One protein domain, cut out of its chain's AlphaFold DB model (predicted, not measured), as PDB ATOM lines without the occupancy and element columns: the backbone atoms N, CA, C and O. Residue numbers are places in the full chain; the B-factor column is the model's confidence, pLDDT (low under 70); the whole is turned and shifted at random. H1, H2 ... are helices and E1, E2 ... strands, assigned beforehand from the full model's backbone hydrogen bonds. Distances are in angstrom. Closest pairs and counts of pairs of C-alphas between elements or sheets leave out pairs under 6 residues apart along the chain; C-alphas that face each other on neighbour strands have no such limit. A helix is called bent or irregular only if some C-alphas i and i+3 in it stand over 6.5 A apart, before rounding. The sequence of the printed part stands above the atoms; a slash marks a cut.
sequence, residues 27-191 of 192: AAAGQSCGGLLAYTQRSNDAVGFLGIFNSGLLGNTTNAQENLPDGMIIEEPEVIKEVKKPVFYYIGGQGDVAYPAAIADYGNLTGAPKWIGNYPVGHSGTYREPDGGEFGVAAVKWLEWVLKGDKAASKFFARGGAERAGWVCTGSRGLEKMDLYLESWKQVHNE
ATOM      1  N   ALA A  27      46.677   6.059  40.713       97.62
ATOM      2  CA  ALA A  27      46.661   7.368  41.359       97.62
ATOM      3  C   ALA A  27      48.099   7.864  41.544       97.62
ATOM      4  O   ALA A  27      48.985   7.086  41.902       97.62
ATOM      5  N   ALA A  28      48.320   9.157  41.325       98.19
ATOM      6  CA  ALA A  28      49.577   9.829  41.629       98.19
ATOM      7  C   ALA A  28      49.401  10.662  42.896       98.19
ATOM      8  O   ALA A  28      48.444  11.425  43.021       98.19
ATOM      9  N   ALA A  29      50.316  10.518  43.845       98.25
ATOM     10  CA  ALA A  29      50.261  11.262  45.090       98.25
ATOM     11  C   ALA A  29      51.653  11.573  45.620       98.25
ATOM     12  O   ALA A  29      52.611  10.852  45.336       98.25
ATOM     13  N   GLY A  30      51.743  12.621  46.431       96.94
ATOM     14  CA  GLY A  30      52.973  12.931  47.137       96.94
ATOM     15  C   GLY A  30      52.812  14.013  48.190       96.94
ATOM     16  O   GLY A  30      51.837  14.767  48.193       96.94
ATOM     17  N   GLN A  31      53.798  14.045  49.085       96.12
ATOM     18  CA  GLN A  31      53.924  15.012  50.166       96.12
ATOM     19  C   GLN A  31      54.952  16.084  49.795       96.12
ATOM     20  O   GLN A  31      55.982  15.746  49.211       96.12
ATOM     21  N   SER A  32      54.686  17.353  50.123       93.25
ATOM     22  CA  SER A  32      55.608  18.471  49.863       93.25
ATOM     23  C   SER A  32      56.071  18.503  48.393       93.25
ATOM     24  O   SER A  32      55.234  18.485  47.492       93.25
ATOM     25  N   CYS A  33      57.376  18.468  48.108       91.00
ATOM     26  CA  CYS A  33      57.923  18.375  46.748       91.00
ATOM     27  C   CYS A  33      57.348  17.202  45.926       91.00
ATOM     28  O   CYS A  33      57.160  17.315  44.716       91.00
ATOM     29  N   GLY A  34      56.986  16.095  46.576       93.06
ATOM     30  CA  GLY A  34      56.303  14.975  45.936       93.06
ATOM     31  C   GLY A  34      54.904  15.329  45.421       93.06
ATOM     32  O   GLY A  34      54.456  14.738  44.442       93.06
ATOM     33  N   GLY A  35      54.215  16.293  46.036       95.19
ATOM     34  CA  GLY A  35      52.927  16.799  45.557       95.19
ATOM     35  C   GLY A  35      53.068  17.612  44.268       95.19
ATOM     36  O   GLY A  35      52.262  17.461  43.353       95.19
ATOM     37  N   LEU A  36      54.153  18.380  44.133       93.06
ATOM     38  CA  LEU A  36      54.518  19.033  42.871       93.06
ATOM     39  C   LEU A  36      54.824  18.000  41.780       93.06
ATOM     40  O   LEU A  36      54.320  18.106  40.665       93.06
ATOM     41  N   LEU A  37      55.544  16.924  42.119       93.19
ATOM     42  CA  LEU A  37      55.740  15.804  41.195       93.19
ATOM     43  C   LEU A  37      54.419  15.114  40.823       93.19
ATOM     44  O   LEU A  37      54.270  14.692  39.679       93.19
ATOM     45  N   ALA A  38      53.447  15.015  41.735       96.75
ATOM     46  CA  ALA A  38      52.127  14.470  41.418       96.75
ATOM     47  C   ALA A  38      51.374  15.343  40.399       96.75
ATOM     48  O   ALA A  38      50.757  14.807  39.479       96.75
ATOM     49  N   TYR A  39      51.486  16.673  40.484       96.06
ATOM     50  CA  TYR A  39      50.880  17.583  39.506       96.06
ATOM     51  C   TYR A  39      51.407  17.416  38.079       96.06
ATOM     52  O   TYR A  39      50.648  17.629  37.129       96.06
ATOM     53  N   THR A  40      52.651  16.965  37.901       94.31
ATOM     54  CA  THR A  40      53.193  16.664  36.561       94.31
ATOM     55  C   THR A  40      52.386  15.579  35.832       94.31
ATOM     56  O   THR A  40      52.378  15.519  34.609       94.31
ATOM     57  N   GLN A  41      51.627  14.753  36.566       96.88
ATOM     58  CA  GLN A  41      50.796  13.678  36.009       96.88
ATOM     59  C   GLN A  41      49.405  14.135  35.548       96.88
ATOM     60  O   GLN A  41      48.597  13.321  35.085       96.88
ATOM     61  N   ARG A  42      49.099  15.435  35.639       96.19
ATOM     62  CA  ARG A  42      47.806  16.000  35.222       96.19
ATOM     63  C   ARG A  42      47.414  15.623  33.789       96.19
ATOM     64  O   ARG A  42      46.246  15.321  33.559       96.19
ATOM     65  N   SER A  43      48.395  15.529  32.890       95.25
ATOM     66  CA  SER A  43      48.219  15.184  31.469       95.25
ATOM     67  C   SER A  43      48.539  13.719  31.137       95.25
ATOM     68  O   SER A  43      48.475  13.336  29.977       95.25
ATOM     69  N   ASN A  44      48.904  12.887  32.121       95.88
ATOM     70  CA  ASN A  44      49.232  11.477  31.886       95.88
ATOM     71  C   ASN A  44      47.971  10.606  31.925       95.88
ATOM     72  O   ASN A  44      47.506  10.275  33.012       95.88
ATOM     73  N   ASP A  45      47.417  10.223  30.778       93.75
ATOM     74  CA  ASP A  45      46.139   9.493  30.687       93.75
ATOM     75  C   ASP A  45      46.080   8.174  31.472       93.75
ATOM     76  O   ASP A  45      44.995   7.746  31.839       93.75
ATOM     77  N   ALA A  46      47.219   7.572  31.831       95.38
ATOM     78  CA  ALA A  46      47.244   6.384  32.688       95.38
ATOM     79  C   ALA A  46      46.890   6.676  34.160       95.38
ATOM     80  O   ALA A  46      46.494   5.776  34.901       95.38
ATOM     81  N   VAL A  47      47.065   7.922  34.610       97.31
ATOM     82  CA  VAL A  47      46.797   8.362  35.985       97.31
ATOM     83  C   VAL A  47      45.406   8.974  36.059       97.31
ATOM     84  O   VAL A  47      45.142   9.961  35.380       97.31
ATOM     85  N   GLY A  48      44.533   8.449  36.915       96.50
ATOM     86  CA  GLY A  48      43.152   8.929  37.052       96.50
ATOM     87  C   GLY A  48      42.922   9.915  38.190       96.50
ATOM     88  O   GLY A  48      41.951  10.660  38.166       96.50
ATOM     89  N   PHE A  49      43.801   9.953  39.191       97.69
ATOM     90  CA  PHE A  49      43.547  10.702  40.427       97.69
ATOM     91  C   PHE A  49      44.827  11.327  40.962       97.69
ATOM     92  O   PHE A  49      45.883  10.696  40.913       97.69
ATOM     93  N   LEU A  50      44.707  12.536  41.514       98.62
ATOM     94  CA  LEU A  50      45.810  13.243  42.159       98.62
ATOM     95  C   LEU A  50      45.556  13.394  43.664       98.62
ATOM     96  O   LEU A  50      44.503  13.879  44.081       98.62
ATOM     97  N   GLY A  51      46.531  12.984  44.473       98.69
ATOM     98  CA  GLY A  51      46.556  13.183  45.922       98.69
ATOM     99  C   GLY A  51      47.663  14.157  46.309       98.69
ATOM    100  O   GLY A  51      48.845  13.832  46.210       98.69
ATOM    101  N   ILE A  52      47.288  15.348  46.755       98.62
ATOM    102  CA  ILE A  52      48.215  16.430  47.076       98.62
ATOM    103  C   ILE A  52      48.277  16.563  48.592       98.62
ATOM    104  O   ILE A  52      47.328  17.026  49.224       98.62
ATOM    105  N   PHE A  53      49.383  16.131  49.190       98.56
ATOM    106  CA  PHE A  53      49.542  16.143  50.637       98.56
ATOM    107  C   PHE A  53      50.557  17.207  51.059       98.56
ATOM    108  O   PHE A  53      51.662  17.253  50.526       98.56
ATOM    109  N   ASN A  54      50.189  18.081  52.000       97.25
ATOM    110  CA  ASN A  54      51.028  19.182  52.491       97.25
ATOM    111  C   ASN A  54      51.758  19.920  51.351       97.25
ATOM    112  O   ASN A  54      52.967  20.132  51.401       97.25
ATOM    113  N   SER A  55      51.048  20.207  50.260       95.56
ATOM    114  CA  SER A  55      51.631  20.715  49.017       95.56
ATOM    115  C   SER A  55      50.622  21.583  48.271       95.56
ATOM    116  O   SER A  55      49.415  21.466  48.472       95.56
ATOM    117  N   GLY A  56      51.130  22.421  47.376       94.12
ATOM    118  CA  GLY A  56      50.376  23.204  46.400       94.12
ATOM    119  C   GLY A  56      51.336  23.792  45.365       94.12
ATOM    120  O   GLY A  56      52.544  23.760  45.590       94.12
ATOM    121  N   LEU A  57      50.833  24.294  44.239       92.12
ATOM    122  CA  LEU A  57      51.652  24.947  43.218       92.12
ATOM    123  C   LEU A  57      52.145  26.289  43.763       92.12
ATOM    124  O   LEU A  57      51.372  27.206  44.036       92.12
ATOM    125  N   LEU A  58      53.454  26.368  43.991       77.75
ATOM    126  CA  LEU A  58      54.042  27.388  44.855       77.75
ATOM    127  C   LEU A  58      54.171  28.760  44.181       77.75
ATOM    128  O   LEU A  58      54.259  29.757  44.894       77.75
ATOM    129  N   GLY A  59      54.182  28.841  42.845       66.88
ATOM    130  CA  GLY A  59      54.521  30.074  42.117       66.88
ATOM    131  C   GLY A  59      55.767  30.756  42.677       66.88
ATOM    132  O   GLY A  59      56.590  30.095  43.303       66.88
ATOM    133  N   ASN A  60      55.885  32.078  42.530       53.94
ATOM    134  CA  ASN A  60      56.976  32.876  43.119       53.94
ATOM    135  C   ASN A  60      56.809  33.139  44.634       53.94
ATOM    136  O   ASN A  60      57.049  34.251  45.106       53.94
ATOM    137  N   THR A  61      56.350  32.157  45.418       57.22
ATOM    138  CA  THR A  61      56.323  32.294  46.883       57.22
ATOM    139  C   THR A  61      57.690  31.942  47.473       57.22
ATOM    140  O   THR A  61      58.067  30.776  47.572       57.22
ATOM    141  N   THR A  62      58.428  32.966  47.910       59.91
ATOM    142  CA  THR A  62      59.812  32.855  48.401       59.91
ATOM    143  C   THR A  62      59.968  31.832  49.528       59.91
ATOM    144  O   THR A  62      60.790  30.930  49.426       59.91
ATOM    145  N   ASN A  63      59.119  31.874  50.560       63.22
ATOM    146  CA  ASN A  63      59.303  31.035  51.756       63.22
ATOM    147  C   ASN A  63      59.157  29.523  51.498       63.22
ATOM    148  O   ASN A  63      59.832  28.715  52.133       63.22
ATOM    149  N   ALA A  64      58.244  29.116  50.612       65.00
ATOM    150  CA  ALA A  64      58.066  27.702  50.290       65.00
ATOM    151  C   ALA A  64      59.134  27.231  49.297       65.00
ATOM    152  O   ALA A  64      59.651  26.129  49.456       65.00
ATOM    153  N   GLN A  65      59.503  28.083  48.332       66.88
ATOM    154  CA  GLN A  65      60.581  27.820  47.376       66.88
ATOM    155  C   GLN A  65      61.947  27.651  48.050       66.88
ATOM    156  O   GLN A  65      62.688  26.746  47.680       66.88
ATOM    157  N   GLU A  66      62.258  28.451  49.073       68.19
ATOM    158  CA  GLU A  66      63.526  28.390  49.820       68.19
ATOM    159  C   GLU A  66      63.777  27.043  50.517       68.19
ATOM    160  O   GLU A  66      64.916  26.711  50.830       68.19
ATOM    161  N   ASN A  67      62.725  26.254  50.754       69.38
ATOM    162  CA  ASN A  67      62.817  24.950  51.413       69.38
ATOM    163  C   ASN A  67      62.816  23.768  50.424       69.38
ATOM    164  O   ASN A  67      62.725  22.613  50.848       69.38
ATOM    165  N   LEU A  68      62.882  24.032  49.115       75.62
ATOM    166  CA  LEU A  68      62.875  22.992  48.089       75.62
ATOM    167  C   LEU A  68      64.294  22.531  47.740       75.62
ATOM    168  O   LEU A  68      65.234  23.319  47.811       75.62
ATOM    169  N   PRO A  69      64.465  21.262  47.325       77.12
ATOM    170  CA  PRO A  69      65.743  20.788  46.814       77.12
ATOM    171  C   PRO A  69      66.194  21.566  45.571       77.12
ATOM    172  O   PRO A  69      65.382  21.866  44.689       77.12
ATOM    173  N   ASP A  70      67.503  21.803  45.467       75.19
ATOM    174  CA  ASP A  70      68.117  22.413  44.288       75.19
ATOM    175  C   ASP A  70      67.775  21.646  43.003       75.19
ATOM    176  O   ASP A  70      67.764  20.413  42.960       75.19
ATOM    177  N   GLY A  71      67.527  22.393  41.924       72.56
ATOM    178  CA  GLY A  71      67.251  21.833  40.599       72.56
ATOM    179  C   GLY A  71      65.831  21.296  40.407       72.56
ATOM    180  O   GLY A  71      65.537  20.741  39.347       72.56
ATOM    181  N   MET A  72      64.933  21.466  41.384       76.25
ATOM    182  CA  MET A  72      63.528  21.128  41.191       76.25
ATOM    183  C   MET A  72      62.840  22.156  40.286       76.25
ATOM    184  O   MET A  72      62.868  23.357  40.548       76.25
ATOM    185  N   ILE A  73      62.194  21.678  39.221       73.12
ATOM    186  CA  ILE A  73      61.367  22.522  38.355       73.12
ATOM    187  C   ILE A  73      60.093  22.883  39.121       73.12
ATOM    188  O   ILE A  73      59.327  21.997  39.505       73.12
ATOM    189  N   ILE A  74      59.875  24.181  39.335       79.69
ATOM    190  CA  ILE A  74      58.645  24.716  39.921       79.69
ATOM    191  C   ILE A  74      57.774  25.217  38.785       79.69
ATOM    192  O   ILE A  74      58.172  26.106  38.037       79.69
ATOM    193  N   GLU A  75      56.600  24.614  38.637       86.19
ATOM    194  CA  GLU A  75      55.617  25.072  37.663       86.19
ATOM    195  C   GLU A  75      54.851  26.284  38.206       86.19
ATOM    196  O   GLU A  75      54.591  26.392  39.410       86.19
ATOM    197  N   GLU A  76      54.471  27.186  37.303       88.88
ATOM    198  CA  GLU A  76      53.637  28.338  37.639       88.88
ATOM    199  C   GLU A  76      52.246  27.886  38.118       88.88
ATOM    200  O   GLU A  76      51.706  26.916  37.577       88.88
ATOM    201  N   PRO A  77      51.602  28.573  39.079       90.81
ATOM    202  CA  PRO A  77      50.316  28.148  39.634       90.81
ATOM    203  C   PRO A  77      49.204  28.023  38.591       90.81
ATOM    204  O   PRO A  77      48.275  27.233  38.755       90.81
ATOM    205  N   GLU A  78      49.291  28.766  37.487       91.81
ATOM    206  CA  GLU A  78      48.331  28.743  36.387       91.81
ATOM    207  C   GLU A  78      48.139  27.352  35.770       91.81
ATOM    208  O   GLU A  78      47.046  27.088  35.251       91.81
ATOM    209  N   VAL A  79      49.124  26.447  35.877       93.25
ATOM    210  CA  VAL A  79      49.006  25.068  35.368       93.25
ATOM    211  C   VAL A  79      47.873  24.289  36.039       93.25
ATOM    212  O   VAL A  79      47.377  23.314  35.475       93.25
ATOM    213  N   ILE A  80      47.363  24.744  37.193       96.56
ATOM    214  CA  ILE A  80      46.174  24.159  37.827       96.56
ATOM    215  C   ILE A  80      44.962  24.119  36.882       96.56
ATOM    216  O   ILE A  80      44.130  23.216  36.965       96.56
ATOM    217  N   LYS A  81      44.864  25.069  35.941       95.44
ATOM    218  CA  LYS A  81      43.770  25.148  34.957       95.44
ATOM    219  C   LYS A  81      43.816  24.010  33.933       95.44
ATOM    220  O   LYS A  81      42.792  23.692  33.316       95.44
ATOM    221  N   GLU A  82      44.977  23.384  33.761       96.19
ATOM    222  CA  GLU A  82      45.185  22.237  32.876       96.19
ATOM    223  C   GLU A  82      44.688  20.930  33.502       96.19
ATOM    224  O   GLU A  82      44.386  19.984  32.781       96.19
ATOM    225  N   VAL A  83      44.538  20.868  34.829       97.69
ATOM    226  CA  VAL A  83      44.102  19.652  35.525       97.69
ATOM    227  C   VAL A  83      42.644  19.329  35.190       97.69
ATOM    228  O   VAL A  83      41.736  20.115  35.462       97.69
ATOM    229  N   LYS A  84      42.409  18.139  34.620       96.12
ATOM    230  CA  LYS A  84      41.071  17.621  34.254       96.12
ATOM    231  C   LYS A  84      40.650  16.375  35.038       96.12
ATOM    232  O   LYS A  84      39.688  15.707  34.674       96.12
ATOM    233  N   LYS A  85      41.371  16.054  36.108       96.50
ATOM    234  CA  LYS A  85      41.208  14.823  36.890       96.50
ATOM    235  C   LYS A  85      40.846  15.146  38.332       96.50
ATOM    236  O   LYS A  85      41.198  16.233  38.788       96.50
ATOM    237  N   PRO A  86      40.166  14.242  39.055       98.06
ATOM    238  CA  PRO A  86      39.866  14.464  40.456       98.06
ATOM    239  C   PRO A  86      41.116  14.724  41.304       98.06
ATOM    240  O   PRO A  86      42.100  13.985  41.201       98.06
ATOM    241  N   VAL A  87      41.052  15.740  42.172       98.69
ATOM    242  CA  VAL A  87      42.165  16.125  43.059       98.69
ATOM    243  C   VAL A  87      41.722  16.177  44.518       98.69
ATOM    244  O   VAL A  87      40.697  16.775  44.848       98.69
ATOM    245  N   PHE A  88      42.510  15.563  45.396       98.81
ATOM    246  CA  PHE A  88      42.269  15.533  46.835       98.81
ATOM    247  C   PHE A  88      43.446  16.166  47.575       98.81
ATOM    248  O   PHE A  88      44.577  15.704  47.442       98.81
ATOM    249  N   TYR A  89      43.165  17.213  48.347       98.75
ATOM    250  CA  TYR A  89      44.142  18.002  49.091       98.75
ATOM    251  C   TYR A  89      44.083  17.679  50.586       98.75
ATOM    252  O   TYR A  89      43.031  17.835  51.209       98.75
ATOM    253  N   TYR A  90      45.216  17.295  51.169       98.69
ATOM    254  CA  TYR A  90      45.358  16.961  52.590       98.69
ATOM    255  C   TYR A  90      46.396  17.883  53.215       98.69
ATOM    256  O   TYR A  90      47.590  17.713  52.977       98.69
ATOM    257  N   ILE A  91      45.960  18.889  53.969       98.31
ATOM    258  CA  ILE A  91      46.823  20.009  54.368       98.31
ATOM    259  C   ILE A  91      46.955  20.082  55.887       98.31
ATOM    260  O   ILE A  91      46.006  19.808  56.617       98.31
ATOM    261  N   GLY A  92      48.125  20.485  56.380       97.88
ATOM    262  CA  GLY A  92      48.438  20.586  57.808       97.88
ATOM    263  C   GLY A  92      47.774  21.758  58.552       97.88
ATOM    264  O   GLY A  92      48.228  22.138  59.633       97.88
ATOM    265  N   GLY A  93      46.738  22.379  57.977       96.38
ATOM    266  CA  GLY A  93      46.138  23.618  58.476       96.38
ATOM    267  C   GLY A  93      47.027  24.847  58.272       96.38
ATOM    268  O   GLY A  93      48.009  24.803  57.544       96.38
ATOM    269  N   GLN A  94      46.685  25.965  58.920       94.56
ATOM    270  CA  GLN A  94      47.356  27.260  58.702       94.56
ATOM    271  C   GLN A  94      48.855  27.273  59.055       94.56
ATOM    272  O   GLN A  94      49.580  28.131  58.564       94.56
ATOM    273  N   GLY A  95      49.320  26.343  59.898       93.44
ATOM    274  CA  GLY A  95      50.742  26.174  60.219       93.44
ATOM    275  C   GLY A  95      51.538  25.398  59.162       93.44
ATOM    276  O   GLY A  95      52.735  25.179  59.331       93.44
ATOM    277  N   ASP A  96      50.890  24.930  58.098       94.75
ATOM    278  CA  ASP A  96      51.544  24.305  56.955       94.75
ATOM    279  C   ASP A  96      52.022  25.375  55.969       94.75
ATOM    280  O   ASP A  96      51.235  26.193  55.494       94.75
ATOM    281  N   VAL A  97      53.309  25.345  55.613       91.94
ATOM    282  CA  VAL A  97      53.895  26.287  54.646       91.94
ATOM    283  C   VAL A  97      53.238  26.200  53.266       91.94
ATOM    284  O   VAL A  97      53.229  27.183  52.529       91.94
ATOM    285  N   ALA A  98      52.644  25.052  52.925       92.44
ATOM    286  CA  ALA A  98      51.929  24.848  51.672       92.44
ATOM    287  C   ALA A  98      50.454  25.283  51.727       92.44
ATOM    288  O   ALA A  98      49.789  25.286  50.690       92.44
ATOM    289  N   TYR A  99      49.925  25.660  52.898       94.31
ATOM    290  CA  TYR A  99      48.511  26.006  53.066       94.31
ATOM    291  C   TYR A  99      48.031  27.094  52.092       94.31
ATOM    292  O   TYR A  99      47.023  26.863  51.421       94.31
ATOM    293  N   PRO A 100      48.721  28.245  51.926       93.50
ATOM    294  CA  PRO A 100      48.255  29.281  51.004       93.50
ATOM    295  C   PRO A 100      48.170  28.784  49.555       93.50
ATOM    296  O   PRO A 100      47.176  29.044  48.876       93.50
ATOM    297  N   ALA A 101      49.177  28.024  49.111       93.69
ATOM    298  CA  ALA A 101      49.223  27.455  47.768       93.69
ATOM    299  C   ALA A 101      48.100  26.429  47.555       93.69
ATOM    300  O   ALA A 101      47.359  26.519  46.584       93.69
ATOM    301  N   ALA A 102      47.889  25.514  48.503       95.94
ATOM    302  CA  ALA A 102      46.836  24.506  48.410       95.94
ATOM    303  C   ALA A 102      45.424  25.111  48.362       95.94
ATOM    304  O   ALA A 102      44.564  24.648  47.610       95.94
ATOM    305  N   ILE A 103      45.172  26.164  49.147       96.50
ATOM    306  CA  ILE A 103      43.892  26.881  49.126       96.50
ATOM    307  C   ILE A 103      43.688  27.589  47.778       96.50
ATOM    308  O   ILE A 103      42.579  27.552  47.238       96.50
ATOM    309  N   ALA A 104      44.739  28.192  47.213       96.12
ATOM    310  CA  ALA A 104      44.691  28.817  45.894       96.12
ATOM    311  C   ALA A 104      44.444  27.784  44.781       96.12
ATOM    312  O   ALA A 104      43.542  27.976  43.963       96.12
ATOM    313  N   ASP A 105      45.168  26.664  44.795       97.19
ATOM    314  CA  ASP A 105      44.984  25.550  43.863       97.19
ATOM    315  C   ASP A 105      43.553  25.024  43.915       97.19
ATOM    316  O   ASP A 105      42.858  24.967  42.896       97.19
ATOM    317  N   TYR A 106      43.074  24.706  45.121       98.06
ATOM    318  CA  TYR A 106      41.707  24.255  45.321       98.06
ATOM    319  C   TYR A 106      40.712  25.295  44.809       98.06
ATOM    320  O   TYR A 106      39.742  24.913  44.167       98.06
ATOM    321  N   GLY A 107      40.918  26.593  45.038       97.06
ATOM    322  CA  GLY A 107      40.043  27.653  44.527       97.06
ATOM    323  C   GLY A 107      39.992  27.705  42.997       97.06
ATOM    324  O   GLY A 107      38.902  27.740  42.418       97.06
ATOM    325  N   ASN A 108      41.160  27.638  42.356       97.06
ATOM    326  CA  ASN A 108      41.347  27.827  40.918       97.06
ATOM    327  C   ASN A 108      41.078  26.572  40.074       97.06
ATOM    328  O   ASN A 108      40.796  26.685  38.879       97.06
ATOM    329  N   LEU A 109      41.107  25.378  40.675       97.50
ATOM    330  CA  LEU A 109      40.774  24.129  39.995       97.50
ATOM    331  C   LEU A 109      39.297  24.116  39.579       97.50
ATOM    332  O   LEU A 109      38.389  24.099  40.414       97.50
ATOM    333  N   THR A 110      39.020  24.092  38.280       94.56
ATOM    334  CA  THR A 110      37.651  24.069  37.742       94.56
ATOM    335  C   THR A 110      37.477  22.931  36.742       94.56
ATOM    336  O   THR A 110      38.428  22.493  36.105       94.56
ATOM    337  N   GLY A 111      36.251  22.422  36.615       93.56
ATOM    338  CA  GLY A 111      35.927  21.363  35.651       93.56
ATOM    339  C   GLY A 111      36.241  19.931  36.100       93.56
ATOM    340  O   GLY A 111      35.841  19.006  35.403       93.56
ATOM    341  N   ALA A 112      36.862  19.731  37.265       96.25
ATOM    342  CA  ALA A 112      37.118  18.413  37.844       96.25
ATOM    343  C   ALA A 112      36.567  18.297  39.280       96.25
ATOM    344  O   ALA A 112      36.474  19.316  39.980       96.25
ATOM    345  N   PRO A 113      36.197  17.083  39.740       97.81
ATOM    346  CA  PRO A 113      35.897  16.841  41.146       97.81
ATOM    347  C   PRO A 113      37.087  17.201  42.036       97.81
ATOM    348  O   PRO A 113      38.235  16.921  41.701       97.81
ATOM    349  N   LYS A 114      36.828  17.821  43.181       98.44
ATOM    350  CA  LYS A 114      37.883  18.204  44.115       98.44
ATOM    351  C   LYS A 114      37.420  18.150  45.556       98.44
ATOM    352  O   LYS A 114      36.260  18.447  45.853       98.44
ATOM    353  N   TRP A 115      38.350  17.819  46.439       98.75
ATOM    354  CA  TRP A 115      38.163  17.856  47.883       98.75
ATOM    355  C   TRP A 115      39.391  18.454  48.556       98.75
ATOM    356  O   TRP A 115      40.507  18.169  48.138       98.75
ATOM    357  N   ILE A 116      39.193  19.248  49.600       98.75
ATOM    358  CA  ILE A 116      40.255  19.734  50.477       98.75
ATOM    359  C   ILE A 116      39.861  19.505  51.927       98.75
ATOM    360  O   ILE A 116      38.706  19.712  52.296       98.75
ATOM    361  N   GLY A 117      40.825  19.114  52.750       98.56
ATOM    362  CA  GLY A 117      40.679  19.070  54.194       98.56
ATOM    363  C   GLY A 117      41.954  19.526  54.877       98.56
ATOM    364  O   GLY A 117      43.062  19.312  54.379       98.56
ATOM    365  N   ASN A 118      41.777  20.150  56.038       98.50
ATOM    366  CA  ASN A 118      42.873  20.627  56.860       98.50
ATOM    367  C   ASN A 118      42.883  19.890  58.193       98.50
ATOM    368  O   ASN A 118      41.863  19.837  58.870       98.50
ATOM    369  N   TYR A 119      44.029  19.371  58.599       98.25
ATOM    370  CA  TYR A 119      44.219  18.776  59.914       98.25
ATOM    371  C   TYR A 119      45.394  19.499  60.588       98.25
ATOM    372  O   TYR A 119      46.450  19.595  59.968       98.25
ATOM    373  N   PRO A 120      45.236  20.097  61.785       96.81
ATOM    374  CA  PRO A 120      46.120  21.155  62.296       96.81
ATOM    375  C   PRO A 120      47.449  20.627  62.872       96.81
ATOM    376  O   PRO A 120      47.736  20.778  64.055       96.81
ATOM    377  N   VAL A 121      48.269  20.009  62.023       97.56
ATOM    378  CA  VAL A 121      49.542  19.347  62.380       97.56
ATOM    379  C   VAL A 121      50.756  19.933  61.651       97.56
ATOM    380  O   VAL A 121      51.878  19.452  61.796       97.56
ATOM    381  N   GLY A 122      50.547  20.994  60.869       96.62
ATOM    382  CA  GLY A 122      51.591  21.658  60.097       96.62
ATOM    383  C   GLY A 122      52.139  20.809  58.946       96.62
ATOM    384  O   GLY A 122      51.605  19.759  58.590       96.62
ATOM    385  N   HIS A 123      53.232  21.282  58.344       95.12
ATOM    386  CA  HIS A 123      53.760  20.732  57.087       95.12
ATOM    387  C   HIS A 123      54.225  19.269  57.172       95.12
ATOM    388  O   HIS A 123      54.177  18.533  56.189       95.12
ATOM    389  N   SER A 124      54.676  18.836  58.355       94.38
ATOM    390  CA  SER A 124      55.137  17.459  58.573       94.38
ATOM    391  C   SER A 124      54.003  16.437  58.653       94.38
ATOM    392  O   SER A 124      54.309  15.250  58.723       94.38
ATOM    393  N   GLY A 125      52.731  16.856  58.660       96.69
ATOM    394  CA  GLY A 125      51.595  15.937  58.736       96.69
ATOM    395  C   GLY A 125      51.640  15.017  59.966       96.69
ATOM    396  O   GLY A 125      52.342  15.281  60.941       96.69
ATOM    397  N   THR A 126      50.923  13.895  59.889       97.94
ATOM    398  CA  THR A 126      50.938  12.828  60.911       97.94
ATOM    399  C   THR A 126      51.780  11.613  60.495       97.94
ATOM    400  O   THR A 126      51.690  10.552  61.098       97.94
ATOM    401  N   TYR A 127      52.641  11.725  59.474       95.31
ATOM    402  CA  TYR A 127      53.339  10.572  58.869       95.31
ATOM    403  C   TYR A 127      54.265   9.786  59.803       95.31
ATOM    404  O   TYR A 127      54.620   8.653  59.495       95.31
ATOM    405  N   ARG A 128      54.706  10.396  60.910       96.44
ATOM    406  CA  ARG A 128      55.556   9.742  61.920       96.44
ATOM    407  C   ARG A 128      54.752   8.999  62.986       96.44
ATOM    408  O   ARG A 128      55.341   8.316  63.819       96.44
ATOM    409  N   GLU A 129      53.437   9.163  62.988       97.69
ATOM    410  CA  GLU A 129      52.544   8.443  63.882       97.69
ATOM    411  C   GLU A 129      52.349   7.002  63.385       97.69
ATOM    412  O   GLU A 129      52.550   6.724  62.196       97.69
ATOM    413  N   PRO A 130      51.954   6.069  64.270       97.38
ATOM    414  CA  PRO A 130      51.552   4.728  63.862       97.38
ATOM    415  C   PRO A 130      50.548   4.773  62.705       97.38
ATOM    416  O   PRO A 130      49.610   5.569  62.720       97.38
ATOM    417  N   ASP A 131      50.793   3.957  61.679       95.62
ATOM    418  CA  ASP A 131      49.991   3.879  60.450       95.62
ATOM    419  C   ASP A 131      49.794   5.223  59.712       95.62
ATOM    420  O   ASP A 131      48.906   5.366  58.870       95.62
ATOM    421  N   GLY A 132      50.644   6.218  59.994       96.75
ATOM    422  CA  GLY A 132      50.569   7.564  59.428       96.75
ATOM    423  C   GLY A 132      49.485   8.456  60.038       96.75
ATOM    424  O   GLY A 132      49.208   9.515  59.469       96.75
ATOM    425  N   GLY A 133      48.868   8.056  61.155       98.06
ATOM    426  CA  GLY A 133      47.840   8.831  61.857       98.06
ATOM    427  C   GLY A 133      46.639   9.194  60.979       98.06
ATOM    428  O   GLY A 133      46.270   8.465  60.054       98.06
ATOM    429  N   GLU A 134      46.034  10.355  61.231       98.12
ATOM    430  CA  GLU A 134      44.830  10.795  60.507       98.12
ATOM    431  C   GLU A 134      45.062  11.012  59.003       98.12
ATOM    432  O   GLU A 134      44.185  10.714  58.189       98.12
ATOM    433  N   PHE A 135      46.257  11.453  58.594       98.38
ATOM    434  CA  PHE A 135      46.619  11.507  57.172       98.38
ATOM    435  C   PHE A 135      46.631  10.114  56.537       98.38
ATOM    436  O   PHE A 135      46.145   9.956  55.417       98.38
ATOM    437  N   GLY A 136      47.157   9.107  57.240       98.25
ATOM    438  CA  GLY A 136      47.150   7.714  56.792       98.25
ATOM    439  C   GLY A 136      45.732   7.173  56.614       98.25
ATOM    440  O   GLY A 136      45.402   6.634  55.554       98.25
ATOM    441  N   VAL A 137      44.857   7.403  57.598       98.31
ATOM    442  CA  VAL A 137      43.436   7.024  57.527       98.31
ATOM    443  C   VAL A 137      42.757   7.671  56.319       98.31
ATOM    444  O   VAL A 137      42.115   6.977  55.522       98.31
ATOM    445  N   ALA A 138      42.924   8.982  56.141       98.44
ATOM    446  CA  ALA A 138      42.331   9.713  55.027       98.44
ATOM    447  C   ALA A 138      42.873   9.231  53.668       98.44
ATOM    448  O   ALA A 138      42.092   9.000  52.742       98.44
ATOM    449  N   ALA A 139      44.184   8.993  53.557       98.38
ATOM    450  CA  ALA A 139      44.811   8.466  52.346       98.38
ATOM    451  C   ALA A 139      44.266   7.079  51.970       98.38
ATOM    452  O   ALA A 139      43.933   6.839  50.808       98.38
ATOM    453  N   VAL A 140      44.115   6.175  52.942       98.25
ATOM    454  CA  VAL A 140      43.551   4.839  52.702       98.25
ATOM    455  C   VAL A 140      42.097   4.941  52.258       98.25
ATOM    456  O   VAL A 140      41.738   4.333  51.251       98.25
ATOM    457  N   LYS A 141      41.270   5.752  52.929       98.56
ATOM    458  CA  LYS A 141      39.865   5.957  52.531       98.56
ATOM    459  C   LYS A 141      39.751   6.510  51.116       98.56
ATOM    460  O   LYS A 141      38.872   6.108  50.356       98.56
ATOM    461  N   TRP A 142      40.650   7.410  50.738       98.56
ATOM    462  CA  TRP A 142      40.710   7.923  49.378       98.56
ATOM    463  C   TRP A 142      41.043   6.832  48.370       98.56
ATOM    464  O   TRP A 142      40.293   6.660  47.415       98.56
ATOM    465  N   LEU A 143      42.098   6.047  48.600       98.12
ATOM    466  CA  LEU A 143      42.503   4.965  47.697       98.12
ATOM    467  C   LEU A 143      41.451   3.846  47.610       98.12
ATOM    468  O   LEU A 143      41.188   3.334  46.523       98.12
ATOM    469  N   GLU A 144      40.807   3.488  48.725       98.00
ATOM    470  CA  GLU A 144      39.661   2.570  48.749       98.00
ATOM    471  C   GLU A 144      38.530   3.083  47.857       98.00
ATOM    472  O   GLU A 144      37.973   2.336  47.051       98.00
ATOM    473  N   TRP A 145      38.225   4.375  47.933       97.12
ATOM    474  CA  TRP A 145      37.185   4.947  47.098       97.12
ATOM    475  C   TRP A 145      37.596   5.027  45.623       97.12
ATOM    476  O   TRP A 145      36.896   4.482  44.770       97.12
ATOM    477  N   VAL A 146      38.720   5.670  45.299       95.69
ATOM    478  CA  VAL A 146      39.053   6.014  43.906       95.69
ATOM    479  C   VAL A 146      39.638   4.849  43.115       95.69
ATOM    480  O   VAL A 146      39.373   4.731  41.923       95.69
ATOM    481  N   LEU A 147      40.387   3.947  43.759       94.94
ATOM    482  CA  LEU A 147      40.963   2.785  43.076       94.94
ATOM    483  C   LEU A 147      40.063   1.560  43.182       94.94
ATOM    484  O   LEU A 147      39.915   0.830  42.204       94.94
ATOM    485  N   LYS A 148      39.418   1.327  44.332       93.00
ATOM    486  CA  LYS A 148      38.583   0.126  44.532       93.00
ATOM    487  C   LYS A 148      37.089   0.371  44.317       93.00
ATOM    488  O   LYS A 148      36.346  -0.594  44.161       93.00
ATOM    489  N   GLY A 149      36.644   1.624  44.229       92.94
ATOM    490  CA  GLY A 149      35.227   1.961  44.075       92.94
ATOM    491  C   GLY A 149      34.420   1.807  45.367       92.94
ATOM    492  O   GLY A 149      33.204   1.622  45.303       92.94
ATOM    493  N   ASP A 150      35.068   1.845  46.536       95.56
ATOM    494  CA  ASP A 150      34.394   1.664  47.820       95.56
ATOM    495  C   ASP A 150      33.509   2.877  48.175       95.56
ATOM    496  O   ASP A 150      33.977   3.949  48.576       95.56
ATOM    497  N   LYS A 151      32.189   2.688  48.068       93.94
ATOM    498  CA  LYS A 151      31.184   3.711  48.405       93.94
ATOM    499  C   LYS A 151      31.032   3.954  49.909       93.94
ATOM    500  O   LYS A 151      30.438   4.956  50.304       93.94
ATOM    501  N   ALA A 152      31.496   3.053  50.771       96.94
ATOM    502  CA  ALA A 152      31.549   3.319  52.203       96.94
ATOM    503  C   ALA A 152      32.686   4.297  52.516       96.94
ATOM    504  O   ALA A 152      32.476   5.232  53.291       96.94
ATOM    505  N   ALA A 153      33.838   4.140  51.859       97.56
ATOM    506  CA  ALA A 153      34.983   5.031  52.018       97.56
ATOM    507  C   ALA A 153      34.689   6.468  51.542       97.56
ATOM    508  O   ALA A 153      35.084   7.428  52.204       97.56
ATOM    509  N   SER A 154      33.882   6.640  50.484       96.88
ATOM    510  CA  SER A 154      33.470   7.971  49.993       96.88
ATOM    511  C   SER A 154      32.748   8.832  51.037       96.88
ATOM    512  O   SER A 154      32.798  10.062  50.985       96.88
ATOM    513  N   LYS A 155      32.105   8.206  52.035       97.25
ATOM    514  CA  LYS A 155      31.400   8.908  53.119       97.25
ATOM    515  C   LYS A 155      32.344   9.740  53.983       97.25
ATOM    516  O   LYS A 155      31.882  10.711  54.584       97.25
ATOM    517  N   PHE A 156      33.631   9.386  54.028       98.31
ATOM    518  CA  PHE A 156      34.654  10.205  54.669       98.31
ATOM    519  C   PHE A 156      34.677  11.614  54.058       98.31
ATOM    520  O   PHE A 156      34.552  12.597  54.779       98.31
ATOM    521  N   PHE A 157      34.692  11.699  52.728       98.12
ATOM    522  CA  PHE A 157      34.838  12.951  51.979       98.12
ATOM    523  C   PHE A 157      33.518  13.678  51.714       98.12
ATOM    524  O   PHE A 157      33.481  14.902  51.686       98.12
ATOM    525  N   ALA A 158      32.433  12.930  51.486       95.38
ATOM    526  CA  ALA A 158      31.173  13.486  50.990       95.38
ATOM    527  C   ALA A 158      30.066  13.604  52.053       95.38
ATOM    528  O   ALA A 158      29.008  14.164  51.775       95.38
ATOM    529  N   ARG A 159      30.243  13.015  53.247       94.31
ATOM    530  CA  ARG A 159      29.178  12.908  54.268       94.31
ATOM    531  C   ARG A 159      29.668  13.177  55.696       94.31
ATOM    532  O   ARG A 159      29.284  12.484  56.649       94.31
ATOM    533  N   GLY A 160      30.513  14.191  55.854       95.06
ATOM    534  CA  GLY A 160      30.911  14.693  57.168       95.06
ATOM    535  C   GLY A 160      31.903  13.799  57.925       95.06
ATOM    536  O   GLY A 160      32.002  13.901  59.146       95.06
ATOM    537  N   GLY A 161      32.500  12.795  57.269       98.00
ATOM    538  CA  GLY A 161      33.340  11.811  57.953       98.00
ATOM    539  C   GLY A 161      34.713  12.356  58.323       98.00
ATOM    540  O   GLY A 161      35.173  12.074  59.424       98.00
ATOM    541  N   ALA A 162      35.304  13.180  57.461       98.19
ATOM    542  CA  ALA A 162      36.542  13.891  57.745       98.19
ATOM    543  C   ALA A 162      36.376  14.814  58.962       98.19
ATOM    544  O   ALA A 162      37.188  14.796  59.880       98.19
ATOM    545  N   GLU A 163      35.270  15.550  59.037       98.31
ATOM    546  CA  GLU A 163      34.960  16.472  60.128       98.31
ATOM    547  C   GLU A 163      34.802  15.739  61.462       98.31
ATOM    548  O   GLU A 163      35.317  16.180  62.487       98.31
ATOM    549  N   ARG A 164      34.155  14.567  61.450       97.94
ATOM    550  CA  ARG A 164      34.084  13.693  62.634       97.94
ATOM    551  C   ARG A 164      35.447  13.136  63.048       97.94
ATOM    552  O   ARG A 164      35.620  12.830  64.221       97.94
ATOM    553  N   ALA A 165      36.382  13.014  62.109       97.25
ATOM    554  CA  ALA A 165      37.767  12.618  62.352       97.25
ATOM    555  C   ALA A 165      38.685  13.816  62.685       97.25
ATOM    556  O   ALA A 165      39.901  13.679  62.708       97.25
ATOM    557  N   GLY A 166      38.126  15.006  62.938       97.62
ATOM    558  CA  GLY A 166      38.893  16.183  63.360       97.62
ATOM    559  C   GLY A 166      39.484  17.013  62.220       97.62
ATOM    560  O   GLY A 166      40.216  17.968  62.481       97.62
ATOM    561  N   TRP A 167      39.152  16.708  60.963       98.38
ATOM    562  CA  TRP A 167      39.487  17.579  59.839       98.38
ATOM    563  C   TRP A 167      38.613  18.833  59.872       98.38
ATOM    564  O   TRP A 167      37.402  18.780  60.068       98.38
ATOM    565  N   VAL A 168      39.230  19.982  59.655       97.62
ATOM    566  CA  VAL A 168      38.595  21.298  59.667       97.62
ATOM    567  C   VAL A 168      38.728  21.965  58.306       97.62
ATOM    568  O   VAL A 168      39.506  21.528  57.454       97.62
ATOM    569  N   CYS A 169      37.956  23.036  58.097       95.62
ATOM    570  CA  CYS A 169      37.960  23.804  56.849       95.62
ATOM    571  C   CYS A 169      37.885  22.888  55.615       95.62
ATOM    572  O   CYS A 169      38.641  23.052  54.655       95.62
ATOM    573  N   THR A 170      37.029  21.872  55.696       96.88
ATOM    574  CA  THR A 170      36.804  20.915  54.622       96.88
ATOM    575  C   THR A 170      35.998  21.575  53.508       96.88
ATOM    576  O   THR A 170      35.145  22.436  53.734       96.88
ATOM    577  N   GLY A 171      36.276  21.182  52.272       97.00
ATOM    578  CA  GLY A 171      35.577  21.673  51.098       97.00
ATOM    579  C   GLY A 171      35.485  20.587  50.043       97.00
ATOM    580  O   GLY A 171      36.428  19.833  49.832       97.00
ATOM    581  N   SER A 172      34.351  20.516  49.354       97.06
ATOM    582  CA  SER A 172      34.167  19.598  48.234       97.06
ATOM    583  C   SER A 172      33.411  20.257  47.091       97.06
ATOM    584  O   SER A 172      32.479  21.029  47.327       97.06
ATOM    585  N   ARG A 173      33.760  19.922  45.848       97.69
ATOM    586  CA  ARG A 173      32.994  20.300  44.653       97.69
ATOM    587  C   ARG A 173      33.043  19.173  43.630       97.69
ATOM    588  O   ARG A 173      34.118  18.657  43.350       97.69
ATOM    589  N   GLY A 174      31.904  18.815  43.040       96.38
ATOM    590  CA  GLY A 174      31.851  17.821  41.967       96.38
ATOM    591  C   GLY A 174      31.985  16.368  42.430       96.38
ATOM    592  O   GLY A 174      32.048  15.481  41.581       96.38
ATOM    593  N   LEU A 175      32.040  16.095  43.742       96.00
ATOM    594  CA  LEU A 175      32.174  14.729  44.263       96.00
ATOM    595  C   LEU A 175      30.953  13.856  43.947       96.00
ATOM    596  O   LEU A 175      31.085  12.643  43.822       96.00
ATOM    597  N   GLU A 176      29.783  14.459  43.742       93.25
ATOM    598  CA  GLU A 176      28.575  13.777  43.275       93.25
ATOM    599  C   GLU A 176      28.738  13.147  41.882       93.25
ATOM    600  O   GLU A 176      28.014  12.219  41.535       93.25
ATOM    601  N   LYS A 177      29.716  13.618  41.096       93.12
ATOM    602  CA  LYS A 177      30.040  13.095  39.762       93.12
ATOM    603  C   LYS A 177      31.121  12.014  39.790       93.12
ATOM    604  O   LYS A 177      31.456  11.485  38.735       93.12
ATOM    605  N   MET A 178      31.675  11.681  40.958       94.44
ATOM    606  CA  MET A 178      32.751  10.690  41.061       94.44
ATOM    607  C   MET A 178      32.310   9.295  40.631       94.44
ATOM    608  O   MET A 178      33.088   8.608  39.986       94.44
ATOM    609  N   ASP A 179      31.070   8.891  40.921       90.38
ATOM    610  CA  ASP A 179      30.556   7.590  40.473       90.38
ATOM    611  C   ASP A 179      30.547   7.509  38.932       90.38
ATOM    612  O   ASP A 179      31.087   6.561  38.369       90.38
ATOM    613  N   LEU A 180      30.061   8.558  38.253       91.50
ATOM    614  CA  LEU A 180      30.093   8.657  36.787       91.50
ATOM    615  C   LEU A 180      31.526   8.708  36.238       91.50
ATOM    616  O   LEU A 180      31.826   8.071  35.230       91.50
ATOM    617  N   TYR A 181      32.424   9.443  36.900       93.88
ATOM    618  CA  TYR A 181      33.838   9.485  36.527       93.88
ATOM    619  C   TYR A 181      34.463   8.083  36.586       93.88
ATOM    620  O   TYR A 181      35.071   7.638  35.616       93.88
ATOM    621  N   LEU A 182      34.252   7.355  37.686       91.94
ATOM    622  CA  LEU A 182      34.756   5.994  37.881       91.94
ATOM    623  C   LEU A 182      34.169   4.996  36.872       91.94
ATOM    624  O   LEU A 182      34.875   4.095  36.425       91.94
ATOM    625  N   GLU A 183      32.896   5.143  36.504       90.31
ATOM    626  CA  GLU A 183      32.263   4.337  35.455       90.31
ATOM    627  C   GLU A 183      32.872   4.617  34.078       90.31
ATOM    628  O   GLU A 183      33.265   3.676  33.388       90.31
ATOM    629  N   SER A 184      33.036   5.893  33.710       89.88
ATOM    630  CA  SER A 184      33.680   6.270  32.445       89.88
ATOM    631  C   SER A 184      35.128   5.776  32.363       89.88
ATOM    632  O   SER A 184      35.558   5.269  31.329       89.88
ATOM    633  N   TRP A 185      35.862   5.821  33.480       88.88
ATOM    634  CA  TRP A 185      37.231   5.322  33.557       88.88
ATOM    635  C   TRP A 185      37.307   3.825  33.253       88.88
ATOM    636  O   TRP A 185      38.150   3.398  32.467       88.88
ATOM    637  N   LYS A 186      36.399   3.035  33.840       85.69
ATOM    638  CA  LYS A 186      36.296   1.591  33.587       85.69
ATOM    639  C   LYS A 186      36.002   1.285  32.122       85.69
ATOM    640  O   LYS A 186      36.561   0.327  31.612       85.69
ATOM    641  N   GLN A 187      35.149   2.065  31.459       84.12
ATOM    642  CA  GLN A 187      34.846   1.861  30.037       84.12
ATOM    643  C   GLN A 187      36.086   2.080  29.165       84.12
ATOM    644  O   GLN A 187      36.397   1.244  28.331       84.12
ATOM    645  N   VAL A 188      36.842   3.151  29.415       83.00
ATOM    646  CA  VAL A 188      38.044   3.470  28.626       83.00
ATOM    647  C   VAL A 188      39.198   2.487  28.883       83.00
ATOM    648  O   VAL A 188      39.989   2.234  27.980       83.00
ATOM    649  N   HIS A 189      39.308   1.925  30.094       79.88
ATOM    650  CA  HIS A 189      40.505   1.184  30.526       79.88
ATOM    651  C   HIS A 189      40.304  -0.323  30.782       79.88
ATOM    652  O   HIS A 189      41.287  -0.999  31.078       79.88
ATOM    653  N   ASN A 190      39.082  -0.864  30.670       66.19
ATOM    654  CA  ASN A 190      38.811  -2.311  30.791       66.19
ATOM    655  C   ASN A 190      38.459  -2.997  29.453       66.19
ATOM    656  O   ASN A 190      38.126  -4.179  29.462       66.19
ATOM    657  N   GLU A 191      38.523  -2.304  28.312       45.88
ATOM    658  CA  GLU A 191      38.364  -2.909  26.972       45.88
ATOM    659  C   GLU A 191      39.674  -3.527  26.421       45.88
ATOM    660  O   GLU A 191      39.885  -3.572  25.210       45.88
TER     661      GLU A 191
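Overview. This is residues 27 to 191 of the 192 residues of an uncharacterized protein of Aspergillus puulaauensis (UniProt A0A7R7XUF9). A five-stranded sheet, in the order E1 E2 E3 E4 E5, is the core of three layers, with H1 and H4 over one face and H5 over the other. H6 and H7 graze the sheet, H8 runs outward after E5, and the stretch with H2 loops away from the sheet. The printed part has 165 residues with eight named helices and five named strands, in the order E1 H1 E2 H2 H3 E3 H4 E4 H5 H6 H7 E5 H8; the class is mixed, helices and strands. The sheet is mixed, with E1 to E4 parallel and E5 antiparallel to E4. The whole is compact, with a radius of gyration of the C-alphas of 15.1 A and spans of 45 by 34 by 26 A.

Arrangement. E1, residues 27 to 31, is the parallel neighbour of E2, residues 47 to 53, with N 28 and O 49 at 2.9 A. E3, residues 87 to 91, is parallel to E2, with N 52 and O 88 at 2.8 A. E4, residues 114 to 118, is parallel to E3, with N 89 and O 115 at 2.8 A. E5, residues 168 to 173, is antiparallel to E4, with N 116 and O 171 at 2.8 A; these four pairs are within hydrogen-bond range. H1, residues 33 to 43, is on the sheet at a height of 6.9 A; the C-alphas of Gly 35 and Ile 52 are its closest to E2, 5.0 A apart. On the same face H4, residues 99 to 108, lies over E3 and E4 at a height of 9.4 A. E1, H1, E2 and E3, H4, E4 are strand-helix-strand units, parallel neighbour strands with a helix between, and so is E2, E3 with H2, residues 62 to 65, and H3, residues 77 to 82; the three crossovers are right-handed. H3 touches H4, the C-alphas of Ile 80 and Asp 105 being closest at 6.3 A; H2 touches no helix. H5, residues 130 to 146, is on the opposite face, over E2 and E3 at a height of 10.1 A. With its residues 138 to 145 alone it touches H6, residues 154 to 158, the C-alphas of Trp 145 and Ser 154 being closest at 5.6 A. H6, H7, residues 161 to 164, and H8, residues 175 to 189, only graze the sheet. In H4 and H6 every O i to N i+4 pair is within hydrogen-bond range, against 4 of 7 in H1, 11 of 13 in H5, 9 of 11 in H8 and 0 of 2 in H3, which has 3 of 3 O i to N i+3 pairs; H2 and H7 are too short.

Along the chain. E1 begins with C-alpha 27 at (46.661, 7.368, 41.359). H1 is 18.4 A long, E2 16.8 A, H4 14.2 A and E5 16.1 A. H5, 23.6 A, has a kink of 68 degrees near residue 137. H8, 21.0 A, ends with C-alpha 189 at (40.505, 1.184, 30.526). H1, H5 and H8 are irregular: C-alphas 40 and 43 are 7.3 A apart, 131 and 134 8.6 A, 176 and 179 7.1 A.

Size, cuts and confidence. The C-alphas farthest apart, of Asn 63 and Glu 191, are 47.0 A apart. The printed part has no cut; the links H2 to H3 and E4 to H5 are long. The mean pLDDT of the printed part is 92.4, and residues 59 to 67 and 190 to 191 are under 70.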